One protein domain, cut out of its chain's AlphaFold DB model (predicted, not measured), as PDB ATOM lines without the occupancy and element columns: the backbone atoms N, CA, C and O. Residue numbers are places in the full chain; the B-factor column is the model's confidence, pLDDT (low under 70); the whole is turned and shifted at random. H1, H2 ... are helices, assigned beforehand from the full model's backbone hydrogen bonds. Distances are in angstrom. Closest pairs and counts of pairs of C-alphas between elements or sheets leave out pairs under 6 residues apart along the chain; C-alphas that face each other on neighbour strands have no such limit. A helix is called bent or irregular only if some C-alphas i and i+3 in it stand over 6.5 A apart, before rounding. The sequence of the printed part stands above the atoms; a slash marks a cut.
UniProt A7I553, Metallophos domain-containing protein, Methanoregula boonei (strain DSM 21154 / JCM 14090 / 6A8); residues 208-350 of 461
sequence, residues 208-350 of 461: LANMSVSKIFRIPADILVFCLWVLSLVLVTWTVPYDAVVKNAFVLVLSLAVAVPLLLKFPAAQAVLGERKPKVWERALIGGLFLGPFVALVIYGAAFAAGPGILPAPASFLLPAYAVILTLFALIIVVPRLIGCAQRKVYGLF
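This is residues 208 to 350 of the 461 residues of the protein "Metallophos domain-containing protein" of Methanoregula boonei (strain DSM 21154 / JCM 14090 / 6A8) (UniProt A7I553). H1, H2a, H3b and H4a make an up-and-down bundle, each running against the one before it in the chain. At one end H2b and H3a bend off to one side and H4b to the other, where residues 342 to 350 stick out. The 143 printed residues hold four named helices, H1 to H4, and no named strand: all helix. The whole is compact, with a radius of gyration of the C-alphas of 16.9 A, and flat, spanning 54 by 39 by 21 A.

By hydrogen bonds H4, residues 315 to 350, H2, residues 244 to 276, and H3, residues 280 to 305, were each assigned as one helix, but each is bent: C-alphas 332 and 335 are 6.9 A apart, 264 and 267 7.1 A, 290 and 293 6.6 A. The arms are H4a to 332 and H4b from 335, H2a to 264 and H2b from 267, H3a to 290 and H3b from 293. H4a touches H1, residues 219 to 237; their closest C-alphas, Trp 229 and Leu 326, are 5.6 A apart. H3b and H4a form a helical hairpin at a shallow tilt of 12 degrees, closest at C-alphas Pro 293 and Tyr 322, 6.8 A. H2b and H4b are apart. Every O i to N i+4 pair is within hydrogen-bond range in H1, H2b, H3a, H3b and H4b; H2a has 16 of 17, H4a 13 of 14.

H1 begins at C-alpha 219 (193.349, 145.460, 132.932) and is 27.3 A long, H2a 29.8 A. H4b ends at C-alpha 350 (207.133, 150.392, 150.543).

The farthest C-alphas, Gly 309 and Phe 350, are 59.6 A apart. The printed part has no cut and no long link. Mean pLDDT of the printed part is 75.5; 33 residues are under 70, among them 307 to 318.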
ATOM      1  N   LEU A 208     194.659 132.916 142.066       64.56
ATOM      2  CA  LEU A 208     193.396 133.266 141.414       64.56
ATOM      3  C   LEU A 208     193.632 134.189 140.207       64.56
ATOM      4  O   LEU A 208     193.091 133.962 139.118       64.56
ATOM      5  N   ALA A 209     194.505 135.190 140.352       62.50
ATOM      6  CA  ALA A 209     194.874 136.108 139.279       62.50
ATOM      7  C   ALA A 209     195.667 135.427 138.149       62.50
ATOM      8  O   ALA A 209     195.570 135.875 137.004       62.50
ATOM      9  N   ASN A 210     196.379 134.328 138.420       65.31
ATOM     10  CA  ASN A 210     197.180 133.567 137.454       65.31
ATOM     11  C   ASN A 210     196.426 132.425 136.761       65.31
ATOM     12  O   ASN A 210     196.986 131.784 135.854       65.31
ATOM     13  N   MET A 211     195.163 132.170 137.122       69.44
ATOM     14  CA  MET A 211     194.324 131.203 136.416       69.44
ATOM     15  C   MET A 211     194.271 131.529 134.918       69.44
ATOM     16  O   MET A 211     194.008 132.652 134.508       69.44
ATOM     17  N   SER A 212     194.466 130.535 134.050       65.69
ATOM     18  CA  SER A 212     194.528 130.770 132.596       65.69
ATOM     19  C   SER A 212     193.286 131.474 132.014       65.69
ATOM     20  O   SER A 212     193.392 132.131 130.984       65.69
ATOM     21  N   VAL A 213     192.122 131.369 132.669       68.25
ATOM     22  CA  VAL A 213     190.881 132.051 132.264       68.25
ATOM     23  C   VAL A 213     190.913 133.551 132.581       68.25
ATOM     24  O   VAL A 213     190.401 134.351 131.801       68.25
ATOM     25  N   SER A 214     191.535 133.955 133.688       69.69
ATOM     26  CA  SER A 214     191.605 135.360 134.105       69.69
ATOM     27  C   SER A 214     192.492 136.184 133.149       69.69
ATOM     28  O   SER A 214     192.200 137.342 132.859       69.69
ATOM     29  N   LYS A 215     193.513 135.547 132.554       71.12
ATOM     30  CA  LYS A 215     194.452 136.127 131.570       71.12
ATOM     31  C   LYS A 215     193.810 136.528 130.237       71.12
ATOM     32  O   LYS A 215     194.416 137.244 129.445       71.12
ATOM     33  N   ILE A 216     192.575 136.099 129.976       75.81
ATOM     34  CA  ILE A 216     191.831 136.449 128.757       75.81
ATOM     35  C   ILE A 216     191.417 137.936 128.752       75.81
ATOM     36  O   ILE A 216     191.179 138.523 127.681       75.81
ATOM     37  N   PHE A 217     191.329 138.545 129.936       75.00
ATOM     38  CA  PHE A 217     190.905 139.924 130.139       75.00
ATOM     39  C   PHE A 217     192.114 140.858 130.290       75.00
ATOM     40  O   PHE A 217     193.135 140.513 130.881       75.00
ATOM     41  N   ARG A 218     192.017 142.057 129.706       80.69
ATOM     42  CA  ARG A 218     193.019 143.123 129.878       80.69
ATOM     43  C   ARG A 218     192.620 143.995 131.068       80.69
ATOM     44  O   ARG A 218     191.429 144.207 131.267       80.69
ATOM     45  N   ILE A 219     193.590 144.605 131.750       79.56
ATOM     46  CA  ILE A 219     193.349 145.460 132.932       79.56
ATOM     47  C   ILE A 219     192.257 146.532 132.703       79.56
ATOM     48  O   ILE A 219     191.388 146.669 133.559       79.56
ATOM     49  N   PRO A 220     192.194 147.259 131.564       83.94
ATOM     50  CA  PRO A 220     191.106 148.219 131.342       83.94
ATOM     51  C   PRO A 220     189.713 147.575 131.291       83.94
ATOM     52  O   PRO A 220     188.735 148.185 131.714       83.94
ATOM     53  N   ALA A 221     189.618 146.339 130.792       81.88
ATOM     54  CA  ALA A 221     188.370 145.583 130.800       81.88
ATOM     55  C   ALA A 221     188.010 145.132 132.223       81.88
ATOM     56  O   ALA A 221     186.845 145.226 132.596       81.88
ATOM     57  N   ASP A 222     188.996 144.728 133.029       82.12
ATOM     58  CA  ASP A 222     188.800 144.381 134.443       82.12
ATOM     59  C   ASP A 222     188.262 145.586 135.235       82.12
ATOM     60  O   ASP A 222     187.269 145.466 135.951       82.12
ATOM     61  N   ILE A 223     188.837 146.779 135.031       85.62
ATOM     62  CA  ILE A 223     188.354 148.030 135.642       85.62
ATOM     63  C   ILE A 223     186.912 148.327 135.217       85.62
ATOM     64  O   ILE A 223     186.077 148.654 136.060       85.62
ATOM     65  N   LEU A 224     186.592 148.196 133.925       85.62
ATOM     66  CA  LEU A 224     185.230 148.410 133.438       85.62
ATOM     67  C   LEU A 224     184.245 147.443 134.107       85.62
ATOM     68  O   LEU A 224     183.212 147.882 134.606       85.62
ATOM     69  N   VAL A 225     184.567 146.147 134.163       83.19
ATOM     70  CA  VAL A 225     183.709 145.143 134.813       83.19
ATOM     71  C   VAL A 225     183.552 145.434 136.307       83.19
ATOM     72  O   VAL A 225     182.442 145.317 136.822       83.19
ATOM     73  N   PHE A 226     184.608 145.878 136.993       85.69
ATOM     74  CA  PHE A 226     184.531 146.303 138.391       85.69
ATOM     75  C   PHE A 226     183.571 147.485 138.583       85.69
ATOM     76  O   PHE A 226     182.697 147.438 139.447       85.69
ATOM     77  N   CYS A 227     183.672 148.520 137.744       87.88
ATOM     78  CA  CYS A 227     182.759 149.664 137.780       87.88
ATOM     79  C   CYS A 227     181.305 149.241 137.522       87.88
ATOM     80  O   CYS A 227     180.395 149.702 138.212       87.88
ATOM     81  N   LEU A 228     181.084 148.339 136.561       84.62
ATOM     82  CA  LEU A 228     179.763 147.780 136.259       84.62
ATOM     83  C   LEU A 228     179.217 146.944 137.427       84.62
ATOM     84  O   LEU A 228     178.026 147.023 137.726       84.62
ATOM     85  N   TRP A 229     180.073 146.194 138.124       86.25
ATOM     86  CA  TRP A 229     179.712 145.462 139.337       86.25
ATOM     87  C   TRP A 229     179.287 146.408 140.466       86.25
ATOM     88  O   TRP A 229     178.176 146.262 140.979       86.25
ATOM     89  N   VAL A 230     180.093 147.423 140.797       86.31
ATOM     90  CA  VAL A 230     179.748 148.424 141.825       86.31
ATOM     91  C   VAL A 230     178.442 149.136 141.474       86.31
ATOM     92  O   VAL A 230     177.549 149.239 142.315       86.31
ATOM     93  N   LEU A 231     178.282 149.558 140.216       85.06
ATOM     94  CA  LEU A 231     177.046 150.172 139.736       85.06
ATOM     95  C   LEU A 231     175.849 149.226 139.906       85.06
ATOM     96  O   LEU A 231     174.795 149.657 140.367       85.06
ATOM     97  N   SER A 232     176.007 147.935 139.594       81.44
ATOM     98  CA  SER A 232     174.940 146.941 139.765       81.44
ATOM     99  C   SER A 232     174.488 146.814 141.222       81.44
ATOM    100  O   SER A 232     173.285 146.781 141.480       81.44
ATOM    101  N   LEU A 233     175.426 146.828 142.178       84.19
ATOM    102  CA  LEU A 233     175.120 146.776 143.608       84.19
ATOM    103  C   LEU A 233     174.350 148.022 144.053       84.19
ATOM    104  O   LEU A 233     173.322 147.905 144.722       84.19
ATOM    105  N   VAL A 234     174.783 149.206 143.608       85.00
ATOM    106  CA  VAL A 234     174.074 150.466 143.875       85.00
ATOM    107  C   VAL A 234     172.644 150.397 143.334       85.00
ATOM    108  O   VAL A 234     171.701 150.665 144.075       85.00
ATOM    109  N   LEU A 235     172.454 149.952 142.088       79.75
ATOM    110  CA  LEU A 235     171.131 149.830 141.458       79.75
ATOM    111  C   LEU A 235     170.213 148.811 142.158       79.75
ATOM    112  O   LEU A 235     168.997 149.024 142.215       79.75
ATOM    113  N   VAL A 236     170.765 147.712 142.690       78.12
ATOM    114  CA  VAL A 236     170.011 146.741 143.506       78.12
ATOM    115  C   VAL A 236     169.494 147.412 144.775       78.12
ATOM    116  O   VAL A 236     168.315 147.276 145.097       78.12
ATOM    117  N   THR A 237     170.352 148.173 145.457       79.50
ATOM    118  CA  THR A 237     170.001 148.887 146.695       79.50
ATOM    119  C   THR A 237     169.177 150.155 146.463       79.50
ATOM    120  O   THR A 237     168.630 150.715 147.411       79.50
ATOM    121  N   TRP A 238     169.045 150.607 145.213       79.56
ATOM    122  CA  TRP A 238     168.264 151.789 144.878       79.56
ATOM    123  C   TRP A 238     166.765 151.469 144.930       79.56
ATOM    124  O   TRP A 238     166.186 150.865 144.017       79.56
ATOM    125  N   THR A 239     166.147 151.874 146.040       67.38
ATOM    126  CA  THR A 239     164.744 151.617 146.396       67.38
ATOM    127  C   THR A 239     163.773 152.697 145.915       67.38
ATOM    128  O   THR A 239     162.600 152.641 146.274       67.38
ATOM    129  N   VAL A 240     164.213 153.675 145.110       65.94
ATOM    130  CA  VAL A 240     163.328 154.759 144.656       65.94
ATOM    131  C   VAL A 240     162.238 154.181 143.736       65.94
ATOM    132  O   VAL A 240     162.556 153.643 142.675       65.94
ATOM    133  N   PRO A 241     160.952 154.280 144.122       60.56
ATOM    134  CA  PRO A 241     159.873 153.519 143.490       60.56
ATOM    135  C   PRO A 241     159.396 154.072 142.136       60.56
ATOM    136  O   PRO A 241     158.579 153.432 141.481       60.56
ATOM    137  N   TYR A 242     159.887 155.236 141.696       54.81
ATOM    138  CA  TYR A 242     159.250 156.012 140.624       54.81
ATOM    139  C   TYR A 242     159.887 155.936 139.232       54.81
ATOM    140  O   TYR A 242     159.442 156.664 138.352       54.81
ATOM    141  N   ASP A 243     160.846 155.041 138.971       68.69
ATOM    142  CA  ASP A 243     161.367 154.922 137.600       68.69
ATOM    143  C   ASP A 243     161.748 153.499 137.180       68.69
ATOM    144  O   ASP A 243     162.904 153.152 136.924       68.69
ATOM    145  N   ALA A 244     160.733 152.634 137.111       71.81
ATOM    146  CA  ALA A 244     160.884 151.275 136.594       71.81
ATOM    147  C   ALA A 244     161.428 151.263 135.154       71.81
ATOM    148  O   ALA A 244     162.176 150.358 134.794       71.81
ATOM    149  N   VAL A 245     161.095 152.273 134.341       74.94
ATOM    150  CA  VAL A 245     161.570 152.392 132.956       74.94
ATOM    151  C   VAL A 245     163.065 152.678 132.930       74.94
ATOM    152  O   VAL A 245     163.803 151.953 132.262       74.94
ATOM    153  N   VAL A 246     163.531 153.662 133.700       75.75
ATOM    154  CA  VAL A 246     164.962 153.965 133.803       75.75
ATOM    155  C   VAL A 246     165.728 152.786 134.402       75.75
ATOM    156  O   VAL A 246     166.751 152.389 133.843       75.75
ATOM    157  N   LYS A 247     165.215 152.136 135.455       74.06
ATOM    158  CA  LYS A 247     165.851 150.942 136.043       74.06
ATOM    159  C   LYS A 247     165.965 149.795 135.030       74.06
ATOM    160  O   LYS A 247     167.028 149.190 134.919       74.06
ATOM    161  N   ASN A 248     164.920 149.544 134.243       74.88
ATOM    162  CA  ASN A 248     164.918 148.543 133.170       74.88
ATOM    163  C   ASN A 248     165.898 148.888 132.038       74.88
ATOM    164  O   ASN A 248     166.595 148.005 131.534       74.88
ATOM    165  N   ALA A 249     165.969 150.160 131.637       78.38
ATOM    166  CA  ALA A 249     166.904 150.623 130.615       78.38
ATOM    167  C   ALA A 249     168.360 150.459 131.078       78.38
ATOM    168  O   ALA A 249     169.185 149.921 130.338       78.38
ATOM    169  N   PHE A 250     168.665 150.828 132.325       76.94
ATOM    170  CA  PHE A 250     169.988 150.617 132.912       76.94
ATOM    171  C   PHE A 250     170.347 149.136 133.030       76.94
ATOM    172  O   PHE A 250     171.458 148.762 132.661       76.94
ATOM    173  N   VAL A 251     169.417 148.286 133.484       75.50
ATOM    174  CA  VAL A 251     169.623 146.827 133.542       75.50
ATOM    175  C   VAL A 251     169.948 146.277 132.160       75.50
ATOM    176  O   VAL A 251     170.882 145.491 132.036       75.50
ATOM    177  N   LEU A 252     169.233 146.702 131.116       76.75
ATOM    178  CA  LEU A 252     169.488 146.250 129.750       76.75
ATOM    179  C   LEU A 252     170.882 146.665 129.260       76.75
ATOM    180  O   LEU A 252     171.623 145.826 128.748       76.75
ATOM    181  N   VAL A 253     171.258 147.934 129.448       82.31
ATOM    182  CA  VAL A 253     172.584 148.445 129.059       82.31
ATOM    183  C   VAL A 253     173.691 147.703 129.805       82.31
ATOM    184  O   VAL A 253     174.642 147.237 129.181       82.31
ATOM    185  N   LEU A 254     173.543 147.532 131.120       78.25
ATOM    186  CA  LEU A 254     174.474 146.780 131.958       78.25
ATOM    187  C   LEU A 254     174.586 145.321 131.493       78.25
ATOM    188  O   LEU A 254     175.688 144.797 131.347       78.25
ATOM    189  N   SER A 255     173.455 144.681 131.203       73.62
ATOM    190  CA  SER A 255     173.407 143.288 130.754       73.62
ATOM    191  C   SER A 255     174.119 143.107 129.418       73.62
ATOM    192  O   SER A 255     174.877 142.157 129.258       73.62
ATOM    193  N   LEU A 256     173.942 144.036 128.475       81.62
ATOM    194  CA  LEU A 256     174.657 144.026 127.198       81.62
ATOM    195  C   LEU A 256     176.159 144.271 127.384       81.62
ATOM    196  O   LEU A 256     176.971 143.540 126.816       81.62
ATOM    197  N   ALA A 257     176.526 145.247 128.218       81.25
ATOM    198  CA  ALA A 257     177.917 145.591 128.505       81.25
ATOM    199  C   ALA A 257     178.698 144.445 129.171       81.25
ATOM    200  O   ALA A 257     179.915 144.384 129.038       81.25
ATOM    201  N   VAL A 258     178.011 143.528 129.857       77.19
ATOM    202  CA  VAL A 258     178.614 142.371 130.536       77.19
ATOM    203  C   VAL A 258     178.518 141.107 129.683       77.19
ATOM    204  O   VAL A 258     179.522 140.436 129.450       77.19
ATOM    205  N   ALA A 259     177.325 140.772 129.186       80.62
ATOM    206  CA  ALA A 259     177.089 139.519 128.478       80.62
ATOM    207  C   ALA A 259     177.833 139.457 127.140       80.62
ATOM    208  O   ALA A 259     178.363 138.402 126.800       80.62
ATOM    209  N   VAL A 260     177.914 140.567 126.391       82.81
ATOM    210  CA  VAL A 260     178.578 140.573 125.077       82.81
ATOM    211  C   VAL A 260     180.085 140.316 125.210       82.81
ATOM    212  O   VAL A 260     180.566 139.381 124.563       82.81
ATOM    213  N   PRO A 261     180.855 141.033 126.057       81.12
ATOM    214  CA  PRO A 261     182.270 140.720 126.242       81.12
ATOM    215  C   PRO A 261     182.513 139.301 126.755       81.12
ATOM    216  O   PRO A 261     183.397 138.622 126.236       81.12
ATOM    217  N   LEU A 262     181.724 138.821 127.725       82.44
ATOM    218  CA  LEU A 262     181.872 137.456 128.239       82.44
ATOM    219  C   LEU A 262     181.613 136.414 127.149       82.44
ATOM    220  O   LEU A 262     182.422 135.504 126.980       82.44
ATOM    221  N   LEU A 263     180.565 136.586 126.341       83.69
ATOM    222  CA  LEU A 263     180.267 135.694 125.222       83.69
ATOM    223  C   LEU A 263     181.396 135.680 124.183       83.69
ATOM    224  O   LEU A 263     181.805 134.609 123.737       83.69
ATOM    225  N   LEU A 264     181.956 136.845 123.841       84.38
ATOM    226  CA  LEU A 264     183.092 136.946 122.914       84.38
ATOM    227  C   LEU A 264     184.361 136.274 123.462       84.38
ATOM    228  O   LEU A 264     185.185 135.784 122.691       84.38
ATOM    229  N   LYS A 265     184.533 136.241 124.788       83.31
ATOM    230  CA  LYS A 265     185.668 135.588 125.457       83.31
ATOM    231  C   LYS A 265     185.431 134.110 125.775       83.31
ATOM    232  O   LYS A 265     186.394 133.399 126.065       83.31
ATOM    233  N   PHE A 266     184.195 133.626 125.677       83.81
ATOM    234  CA  PHE A 266     183.832 132.250 126.010       83.81
ATOM    235  C   PHE A 266     184.606 131.184 125.213       83.81
ATOM    236  O   PHE A 266     185.079 130.238 125.844       83.81
ATOM    237  N   PRO A 267     184.836 131.310 123.886       84.56
ATOM    238  CA  PRO A 267     185.616 130.315 123.143       84.56
ATOM    239  C   PRO A 267     187.055 130.185 123.648       84.56
ATOM    240  O   PRO A 267     187.562 129.076 123.793       84.56
ATOM    241  N   ALA A 268     187.698 131.309 123.982       81.00
ATOM    242  CA  ALA A 268     189.043 131.308 124.554       81.00
ATOM    243  C   ALA A 268     189.058 130.655 125.946       81.00
ATOM    244  O   ALA A 268     189.948 129.862 126.246       81.00
ATOM    245  N   ALA A 269     188.041 130.924 126.773       77.94
ATOM    246  CA  ALA A 269     187.896 130.277 128.074       77.94
ATOM    247  C   ALA A 269     187.690 128.760 127.932       77.94
ATOM    248  O   ALA A 269     188.320 127.988 128.647       77.94
ATOM    249  N   GLN A 270     186.875 128.316 126.970       77.69
ATOM    250  CA  GLN A 270     186.679 126.895 126.670       77.69
ATOM    251  C   GLN A 270     187.956 126.216 126.168       77.69
ATOM    252  O   GLN A 270     188.244 125.105 126.603       77.69
ATOM    253  N   ALA A 271     188.747 126.875 125.315       79.31
ATOM    254  CA  ALA A 271     190.031 126.343 124.854       79.31
ATOM    255  C   ALA A 271     190.990 126.101 126.032       79.31
ATOM    256  O   ALA A 271     191.508 124.998 126.202       79.31
ATOM    257  N   VAL A 272     191.114 127.095 126.916       71.31
ATOM    258  CA  VAL A 272     191.898 126.998 128.155       71.31
ATOM    259  C   VAL A 272     191.424 125.846 129.051       71.31
ATOM    260  O   VAL A 272     192.238 125.120 129.627       71.31
ATOM    261  N   LEU A 273     190.109 125.657 129.188       68.62
ATOM    262  CA  LEU A 273     189.556 124.542 129.959       68.62
ATOM    263  C   LEU A 273     189.788 123.194 129.272       68.62
ATOM    264  O   LEU A 273     190.037 122.205 129.955       68.62
ATOM    265  N   GLY A 274     189.744 123.137 127.944       73.06
ATOM    266  CA  GLY A 274     190.054 121.930 127.182       73.06
ATOM    267  C   GLY A 274     191.458 121.404 127.484       73.06
ATOM    268  O   GLY A 274     191.628 120.207 127.716       73.06
ATOM    269  N   GLU A 275     192.438 122.305 127.574       74.50
ATOM    270  CA  GLU A 275     193.833 121.969 127.882       74.50
ATOM    271  C   GLU A 275     194.023 121.467 129.322       74.50
ATOM    272  O   GLU A 275     194.735 120.489 129.549       74.50
ATOM    273  N   ARG A 276     193.354 122.091 130.304       64.94
ATOM    274  CA  ARG A 276     193.536 121.776 131.735       64.94
ATOM    275  C   ARG A 276     192.817 120.510 132.215       64.94
ATOM    276  O   ARG A 276     193.068 120.073 133.333       64.94
ATOM    277  N   LYS A 277     191.909 119.934 131.417       74.12
ATOM    278  CA  LYS A 277     191.026 118.813 131.817       74.12
ATOM    279  C   LYS A 277     190.387 119.002 133.217       74.12
ATOM    280  O   LYS A 277     190.428 118.085 134.035       74.12
ATOM    281  N   PRO A 278     189.749 120.153 133.491       71.56
ATOM    282  CA  PRO A 278     189.193 120.495 134.796       71.56
ATOM    283  C   PRO A 278     188.082 119.533 135.212       71.56
ATOM    284  O   PRO A 278     187.424 118.911 134.354       71.56
ATOM    285  N   LYS A 279     187.846 119.461 136.526       72.19
ATOM    286  CA  LYS A 279     186.762 118.668 137.123       72.19
ATOM    287  C   LYS A 279     185.407 119.153 136.589       72.19
ATOM    288  O   LYS A 279     185.248 120.297 136.169       72.19
ATOM    289  N   VAL A 280     184.396 118.281 136.611       77.81
ATOM    290  CA  VAL A 280     183.061 118.587 136.054       77.81
ATOM    291  C   VAL A 280     182.451 119.850 136.680       77.81
ATOM    292  O   VAL A 280     181.881 120.670 135.965       77.81
ATOM    293  N   TRP A 281     182.622 120.046 137.991       71.06
ATOM    294  CA  TRP A 281     182.087 121.213 138.697       71.06
ATOM    295  C   TRP A 281     182.787 122.524 138.303       71.06
ATOM    296  O   TRP A 281     182.122 123.548 138.197       71.06
ATOM    297  N   GLU A 282     184.091 122.503 138.005       66.44
ATOM    298  CA  GLU A 282     184.846 123.678 137.535       66.44
ATOM    299  C   GLU A 282     184.352 124.113 136.151       66.44
ATOM    300  O   GLU A 282     184.144 125.300 135.899       66.44
ATOM    301  N   ARG A 283     184.079 123.144 135.263       74.25
ATOM    302  CA  ARG A 283     183.463 123.415 133.952       74.25
ATOM    303  C   ARG A 283     182.065 123.997 134.098       74.25
ATOM    304  O   ARG A 283     181.725 124.917 133.363       74.25
ATOM    305  N   ALA A 284     181.270 123.467 135.026       77.44
ATOM    306  CA  ALA A 284     179.929 123.969 135.295       77.44
ATOM    307  C   ALA A 284     179.965 125.394 135.867       77.44
ATOM    308  O   ALA A 284     179.212 126.246 135.404       77.44
ATOM    309  N   LEU A 285     180.874 125.674 136.807       75.69
ATOM    310  CA  LEU A 285     181.059 127.000 137.394       75.69
ATOM    311  C   LEU A 285     181.486 128.018 136.333       75.69
ATOM    312  O   LEU A 285     180.843 129.053 136.181       75.69
ATOM    313  N   ILE A 286     182.529 127.718 135.557       73.62
ATOM    314  CA  ILE A 286     183.043 128.641 134.536       73.62
ATOM    315  C   ILE A 286     182.054 128.770 133.373       73.62
ATOM    316  O   ILE A 286     181.799 129.874 132.898       73.62
ATOM    317  N   GLY A 287     181.424 127.671 132.955       80.12
ATOM    318  CA  GLY A 287     180.318 127.699 132.001       80.12
ATOM    319  C   GLY A 287     179.180 128.598 132.483       80.12
ATOM    320  O   GLY A 287     178.728 129.455 131.733       80.12
ATOM    321  N   GLY A 288     178.781 128.472 133.750       81.25
ATOM    322  CA  GLY A 288     177.774 129.318 134.387       81.25
ATOM    323  C   GLY A 288     178.173 130.793 134.452       81.25
ATOM    324  O   GLY A 288     177.352 131.650 134.139       81.25
ATOM    325  N   LEU A 289     179.432 131.107 134.774       79.69
ATOM    326  CA  LEU A 289     179.937 132.486 134.817       79.69
ATOM    327  C   LEU A 289     179.910 133.171 133.444       79.69
ATOM    328  O   LEU A 289     179.618 134.362 133.364       79.69
ATOM    329  N   PHE A 290     180.189 132.436 132.365       79.88
ATOM    330  CA  PHE A 290     180.248 132.999 131.012       79.88
ATOM    331  C   PHE A 290     178.904 132.957 130.266       79.88
ATOM    332  O   PHE A 290     178.552 133.924 129.593       79.88
ATOM    333  N   LEU A 291     178.144 131.862 130.374       82.12
ATOM    334  CA  LEU A 291     176.853 131.690 129.691       82.12
ATOM    335  C   LEU A 291     175.677 132.227 130.513       82.12
ATOM    336  O   LEU A 291     174.683 132.660 129.933       82.12
ATOM    337  N   GLY A 292     175.776 132.228 131.844       80.75
ATOM    338  CA  GLY A 292     174.721 132.695 132.746       80.75
ATOM    339  C   GLY A 292     174.235 134.117 132.441       80.75
ATOM    340  O   GLY A 292     173.026 134.298 132.285       80.75
ATOM    341  N   PRO A 293     175.126 135.113 132.255       79.62
ATOM    342  CA  PRO A 293     174.736 136.473 131.872       79.62
ATOM    343  C   PRO A 293     173.970 136.552 130.549       79.62
ATOM    344  O   PRO A 293     173.065 137.375 130.408       79.62
ATOM    345  N   PHE A 294     174.322 135.698 129.584       81.06
ATOM    346  CA  PHE A 294     173.662 135.640 128.283       81.06
ATOM    347  C   PHE A 294     172.284 134.982 128.379       81.06
ATOM    348  O   PHE A 294     171.310 135.515 127.855       81.06
ATOM    349  N   VAL A 295     172.171 133.866 129.104       83.38
ATOM    350  CA  VAL A 295     170.881 133.211 129.366       83.38
ATOM    351  C   VAL A 295     169.940 134.168 130.100       83.38
ATOM    352  O   VAL A 295     168.789 134.321 129.696       83.38
ATOM    353  N   ALA A 296     170.440 134.884 131.113       77.69
ATOM    354  CA  ALA A 296     169.680 135.917 131.809       77.69
ATOM    355  C   ALA A 296     169.218 137.041 130.860       77.69
ATOM    356  O   ALA A 296     168.091 137.515 130.994       77.69
ATOM    357  N   LEU A 297     170.033 137.409 129.861       80.75
ATOM    358  CA  LEU A 297     169.715 138.472 128.900       80.75
ATOM    359  C   LEU A 297     168.606 138.029 127.945       80.75
ATOM    360  O   LEU A 297     167.688 138.796 127.662       80.75
ATOM    361  N   VAL A 298     168.671 136.783 127.473       83.12
ATOM    362  CA  VAL A 298     167.638 136.190 126.612       83.12
ATOM    363  C   VAL A 298     166.315 136.073 127.366       83.12
ATOM    364  O   VAL A 298     165.278 136.468 126.834       83.12
ATOM    365  N   ILE A 299     166.343 135.598 128.617       80.25
ATOM    366  CA  ILE A 299     165.151 135.525 129.476       80.25
ATOM    367  C   ILE A 299     164.577 136.928 129.711       80.25
ATOM    368  O   ILE A 299     163.368 137.116 129.585       80.25
ATOM    369  N   TYR A 300     165.430 137.922 129.988       74.94
ATOM    370  CA  TYR A 300     165.017 139.318 130.149       74.94
ATOM    371  C   TYR A 300     164.337 139.861 128.887       74.94
ATOM    372  O   TYR A 300     163.241 140.414 128.967       74.94
ATOM    373  N   GLY A 301     164.954 139.673 127.717       78.06
ATOM    374  CA  GLY A 301     164.415 140.131 126.437       78.06
ATOM    375  C   GLY A 301     163.081 139.469 126.088       78.06
ATOM    376  O   GLY A 301     162.151 140.152 125.666       78.06
ATOM    377  N   ALA A 302     162.956 138.161 126.332       80.69
ATOM    378  CA  ALA A 302     161.708 137.428 126.133       80.69
ATOM    379  C   ALA A 302     160.598 137.916 127.081       80.69
ATOM    380  O   ALA A 302     159.475 138.153 126.640       80.69
ATOM    381  N   ALA A 303     160.920 138.127 128.361       73.44
ATOM    382  CA  ALA A 303     159.981 138.662 129.347       73.44
ATOM    383  C   ALA A 303     159.541 140.097 129.011       73.44
ATOM    384  O   ALA A 303     158.373 140.437 129.177       73.44
ATOM    385  N   PHE A 304     160.454 140.929 128.498       72.69
ATOM    386  CA  PHE A 304     160.146 142.282 128.041       72.69
ATOM    387  C   PHE A 304     159.225 142.272 126.810       72.69
ATOM    388  O   PHE A 304     158.234 143.001 126.775       72.69
ATOM    389  N   ALA A 305     159.507 141.410 125.825       76.62
ATOM    390  CA  ALA A 305     158.703 141.269 124.610       76.62
ATOM    391  C   ALA A 305     157.288 140.724 124.878       76.62
ATOM    392  O   ALA A 305     156.350 141.076 124.167       76.62
ATOM    393  N   ALA A 306     157.121 139.902 125.919       77.75
ATOM    394  CA  ALA A 306     155.832 139.352 126.344       77.75
ATOM    395  C   ALA A 306     154.892 140.393 126.998       77.75
ATOM    396  O   ALA A 306     153.714 140.114 127.221       77.75
ATOM    397  N   GLY A 307     155.389 141.605 127.268       64.88
ATOM    398  CA  GLY A 307     154.614 142.719 127.803       64.88
ATOM    399  C   GLY A 307     154.475 142.720 129.336       64.88
ATOM    400  O   GLY A 307     154.648 141.699 130.001       64.88
ATOM    401  N   PRO A 308     154.129 143.879 129.928       60.06
ATOM    402  CA  PRO A 308     154.143 144.104 131.381       60.06
ATOM    403  C   PRO A 308     153.101 143.300 132.185       60.06
ATOM    404  O   PRO A 308     153.092 143.385 133.408       60.06
ATOM    405  N   GLY A 309     152.215 142.545 131.524       58.34
ATOM    406  CA  GLY A 309     151.107 141.822 132.158       58.34
ATOM    407  C   GLY A 309     151.371 140.353 132.509       58.34
ATOM    408  O   GLY A 309     150.541 139.759 133.189       58.34
ATOM    409  N   ILE A 310     152.480 139.753 132.054       59.28
ATOM    410  CA  ILE A 310     152.721 138.298 132.198       59.28
ATOM    411  C   ILE A 310     153.703 137.970 133.335       59.28
ATOM    412  O   ILE A 310     153.596 136.915 133.956       59.28
ATOM    413  N   LEU A 311     154.626 138.877 133.668       54.28
ATOM    414  CA  LEU A 311     155.574 138.713 134.775       54.28
ATOM    415  C   LEU A 311     155.640 140.012 135.594       54.28
ATOM    416  O   LEU A 311     155.857 141.071 135.000       54.28
ATOM    417  N   PRO A 312     155.492 139.974 136.936       54.94
ATOM    418  CA  PRO A 312     155.744 141.145 137.770       54.94
ATOM    419  C   PRO A 312     157.180 141.624 137.524       54.94
ATOM    420  O   PRO A 312     158.117 140.852 137.700       54.94
ATOM    421  N   ALA A 313     157.309 142.866 137.036       61.09
ATOM    422  CA  ALA A 313     158.536 143.580 136.669       61.09
ATOM    423  C   ALA A 313     159.792 142.680 136.593       61.09
ATOM    424  O   ALA A 313     160.492 142.573 137.603       61.09
ATOM    425  N   PRO A 314     160.110 142.045 135.444       59.25
ATOM    426  CA  PRO A 314     161.258 141.139 135.283       59.25
ATOM    427  C   PRO A 314     162.581 141.655 135.881       59.25
ATOM    428  O   PRO A 314     163.401 140.867 136.354       59.25
ATOM    429  N   ALA A 315     162.774 142.975 135.962       60.72
ATOM    430  CA  ALA A 315     163.909 143.586 136.653       60.72
ATOM    431  C   ALA A 315     164.025 143.280 138.154       60.72
ATOM    432  O   ALA A 315     165.142 143.267 138.662       60.72
ATOM    433  N   SER A 316     162.930 143.032 138.872       67.12
ATOM    434  CA  SER A 316     162.962 142.766 140.320       67.12
ATOM    435  C   SER A 316     163.667 141.451 140.675       67.12
ATOM    436  O   SER A 316     164.299 141.376 141.725       67.12
ATOM    437  N   PHE A 317     163.643 140.457 139.782       69.75
ATOM    438  CA  PHE A 317     164.366 139.191 139.949       69.75
ATOM    439  C   PHE A 317     165.694 139.157 139.179       69.75
ATOM    440  O   PHE A 317     166.698 138.641 139.672       69.75
ATOM    441  N   LEU A 318     165.729 139.741 137.977       69.56
ATOM    442  CA  LEU A 318     166.897 139.647 137.102       69.56
ATOM    443  C   LEU A 318     168.038 140.569 137.539       69.56
ATOM    444  O   LEU A 318     169.193 140.166 137.439       69.56
ATOM    445  N   LEU A 319     167.754 141.755 138.086       71.88
ATOM    446  CA  LEU A 319     168.807 142.647 138.586       71.88
ATOM    447  C   LEU A 319     169.599 142.017 139.759       71.88
ATOM    448  O   LEU A 319     170.829 142.022 139.682       71.88
ATOM    449  N   PRO A 320     168.969 141.408 140.787       77.38
ATOM    450  CA  PRO A 320     169.692 140.625 141.792       77.38
ATOM    451  C   PRO A 320     170.488 139.455 141.203       77.38
ATOM    452  O   PRO A 320     171.636 139.254 141.588       77.38
ATOM    453  N   ALA A 321     169.926 138.709 140.246       75.12
ATOM    454  CA  ALA A 321     170.636 137.600 139.602       75.12
ATOM    455  C   ALA A 321     171.897 138.078 138.856       75.12
ATOM    456  O   ALA A 321     172.965 137.481 138.994       75.12
ATOM    457  N   TYR A 322     171.808 139.195 138.126       72.56
ATOM    458  CA  TYR A 322     172.962 139.830 137.488       72.56
ATOM    459  C   TYR A 322     173.993 140.312 138.495       72.56
ATOM    460  O   TYR A 322     175.182 140.079 138.293       72.56
ATOM    461  N   ALA A 323     173.554 140.948 139.581       76.94
ATOM    462  CA  ALA A 323     174.450 141.384 140.640       76.94
ATOM    463  C   ALA A 323     175.181 140.195 141.275       76.94
ATOM    464  O   ALA A 323     176.381 140.291 141.514       76.94
ATOM    465  N   VAL A 324     174.515 139.052 141.475       82.00
ATOM    466  CA  VAL A 324     175.158 137.818 141.955       82.00
ATOM    467  C   VAL A 324     176.198 137.318 140.955       82.00
ATOM    468  O   VAL A 324     177.333 137.067 141.351       82.00
ATOM    469  N   ILE A 325     175.864 137.216 139.665       79.12
ATOM    470  CA  ILE A 325     176.820 136.735 138.655       79.12
ATOM    471  C   ILE A 325     178.015 137.686 138.527       79.12
ATOM    472  O   ILE A 325     179.157 137.231 138.515       79.12
ATOM    473  N   LEU A 326     177.771 138.999 138.485       79.19
ATOM    474  CA  LEU A 326     178.826 140.013 138.473       79.19
ATOM    475  C   LEU A 326     179.665 139.977 139.742       79.19
ATOM    476  O   LEU A 326     180.869 140.156 139.650       79.19
ATOM    477  N   THR A 327     179.064 139.709 140.899       82.25
ATOM    478  CA  THR A 327     179.797 139.549 142.158       82.25
ATOM    479  C   THR A 327     180.694 138.325 142.105       82.25
ATOM    480  O   THR A 327     181.869 138.434 142.420       82.25
ATOM    481  N   LEU A 328     180.193 137.176 141.647       80.94
ATOM    482  CA  LEU A 328     181.017 135.976 141.501       80.94
ATOM    483  C   LEU A 328     182.146 136.191 140.487       80.94
ATOM    484  O   LEU A 328     183.294 135.858 140.764       80.94
ATOM    485  N   PHE A 329     181.846 136.798 139.337       80.75
ATOM    486  CA  PHE A 329     182.853 137.129 138.332       80.75
ATOM    487  C   PHE A 329     183.888 138.122 138.877       80.75
ATOM    488  O   PHE A 329     185.090 137.933 138.694       80.75
ATOM    489  N   ALA A 330     183.434 139.156 139.589       83.44
ATOM    490  CA  ALA A 330     184.304 140.142 140.197       83.44
ATOM    491  C   ALA A 330     185.209 139.492 141.246       83.44
ATOM    492  O   ALA A 330     186.419 139.628 141.149       83.44
ATOM    493  N   LEU A 331     184.657 138.730 142.189       81.12
ATOM    494  CA  LEU A 331     185.416 138.095 143.267       81.12
ATOM    495  C   LEU A 331     186.414 137.040 142.774       81.12
ATOM    496  O   LEU A 331     187.486 136.919 143.354       81.12
ATOM    497  N   ILE A 332     186.085 136.289 141.719       75.81
ATOM    498  CA  ILE A 332     186.943 135.200 141.226       75.81
ATOM    499  C   ILE A 332     188.007 135.713 140.245       75.81
ATOM    500  O   ILE A 332     189.119 135.196 140.229       75.81
ATOM    501  N   ILE A 333     187.677 136.701 139.405       79.56
ATOM    502  CA  ILE A 333     188.536 137.105 138.278       79.56
ATOM    503  C   ILE A 333     189.055 138.532 138.445       79.56
ATOM    504  O   ILE A 333     190.261 138.762 138.381       79.56
ATOM    505  N   VAL A 334     188.162 139.501 138.640       83.44
ATOM    506  CA  VAL A 334     188.510 140.929 138.536       83.44
ATOM    507  C   VAL A 334     189.221 141.436 139.786       83.44
ATOM    508  O   VAL A 334     190.281 142.043 139.689       83.44
ATOM    509  N   VAL A 335     188.651 141.184 140.961       83.06
ATOM    510  CA  VAL A 335     189.151 141.647 142.256       83.06
ATOM    511  C   VAL A 335     190.550 141.098 142.529       83.06
ATOM    512  O   VAL A 335     191.419 141.923 142.796       83.06
ATOM    513  N   PRO A 336     190.848 139.790 142.371       80.00
ATOM    514  CA  PRO A 336     192.209 139.291 142.570       80.00
ATOM    515  C   PRO A 336     193.227 139.955 141.636       80.00
ATOM    516  O   PRO A 336     194.295 140.363 142.081       80.00
ATOM    517  N   ARG A 337     192.879 140.166 140.356       80.62
ATOM    518  CA  ARG A 337     193.757 140.847 139.385       80.62
ATOM    519  C   ARG A 337     193.984 142.319 139.720       80.62
ATOM    520  O   ARG A 337     195.110 142.803 139.612       80.62
ATOM    521  N   LEU A 338     192.932 143.041 140.111       82.31
ATOM    522  CA  LEU A 338     193.034 144.449 140.496       82.31
ATOM    523  C   LEU A 338     193.801 144.616 141.805       82.31
ATOM    524  O   LEU A 338     194.639 145.513 141.879       82.31
ATOM    525  N   ILE A 339     193.561 143.750 142.796       78.81
ATOM    526  CA  ILE A 339     194.358 143.709 144.025       78.81
ATOM    527  C   ILE A 339     195.807 143.425 143.663       78.81
ATOM    528  O   ILE A 339     196.658 144.186 144.087       78.81
ATOM    529  N   GLY A 340     196.094 142.444 142.807       73.06
ATOM    530  CA  GLY A 340     197.463 142.164 142.385       73.06
ATOM    531  C   GLY A 340     198.165 143.345 141.713       73.06
ATOM    532  O   GLY A 340     199.298 143.691 142.050       73.06
ATOM    533  N   CYS A 341     197.460 144.054 140.828       76.50
ATOM    534  CA  CYS A 341     197.974 145.270 140.194       76.50
ATOM    535  C   CYS A 341     198.187 146.418 141.196       76.50
ATOM    536  O   CYS A 341     199.184 147.139 141.109       76.50
ATOM    537  N   ALA A 342     197.238 146.636 142.111       76.50
ATOM    538  CA  ALA A 342     197.319 147.682 143.127       76.50
ATOM    539  C   ALA A 342     198.418 147.371 144.141       76.50
ATOM    540  O   ALA A 342     199.220 148.239 144.469       76.50
ATOM    541  N   GLN A 343     198.499 146.117 144.563       70.62
ATOM    542  CA  GLN A 343     199.514 145.590 145.446       70.62
ATOM    543  C   GLN A 343     200.899 145.843 144.877       70.62
ATOM    544  O   GLN A 343     201.713 146.416 145.583       70.62
ATOM    545  N   ARG A 344     201.163 145.506 143.609       67.44
ATOM    546  CA  ARG A 344     202.465 145.796 142.989       67.44
ATOM    547  C   ARG A 344     202.856 147.267 143.141       67.44
ATOM    548  O   ARG A 344     204.005 147.572 143.433       67.44
ATOM    549  N   LYS A 345     201.901 148.185 142.964       71.81
ATOM    550  CA  LYS A 345     202.147 149.624 143.137       71.81
ATOM    551  C   LYS A 345     202.392 149.996 144.596       71.81
ATOM    552  O   LYS A 345     203.285 150.783 144.859       71.81
ATOM    553  N   VAL A 346     201.606 149.448 145.520       68.19
ATOM    554  CA  VAL A 346     201.730 149.707 146.960       68.19
ATOM    555  C   VAL A 346     203.044 149.138 147.493       68.19
ATOM    556  O   VAL A 346     203.828 149.877 148.068       68.19
ATOM    557  N   TYR A 347     203.345 147.870 147.224       63.62
ATOM    558  CA  TYR A 347     204.624 147.260 147.576       63.62
ATOM    559  C   TYR A 347     205.785 147.968 146.894       63.62
ATOM    560  O   TYR A 347     206.767 148.227 147.557       63.62
ATOM    561  N   GLY A 348     205.678 148.386 145.632       63.94
ATOM    562  CA  GLY A 348     206.723 149.199 145.001       63.94
ATOM    563  C   GLY A 348     207.001 150.533 145.711       63.94
ATOM    564  O   GLY A 348     208.094 151.063 145.564       63.94
ATOM    565  N   LEU A 349     206.046 151.069 146.482       64.50
ATOM    566  CA  LEU A 349     206.229 152.281 147.292       64.50
ATOM    567  C   LEU A 349     206.840 152.000 148.674       64.50
ATOM    568  O   LEU A 349     207.448 152.901 149.243       64.50
ATOM    569  N   PHE A 350     206.655 150.791 149.211       58.44
ATOM    570  CA  PHE A 350     207.133 150.392 150.543       58.44
ATOM    571  C   PHE A 350     208.348 149.460 150.512       58.44
ATOM    572  O   PHE A 350     209.008 149.279 151.533       58.44
TER     573      PHE A 350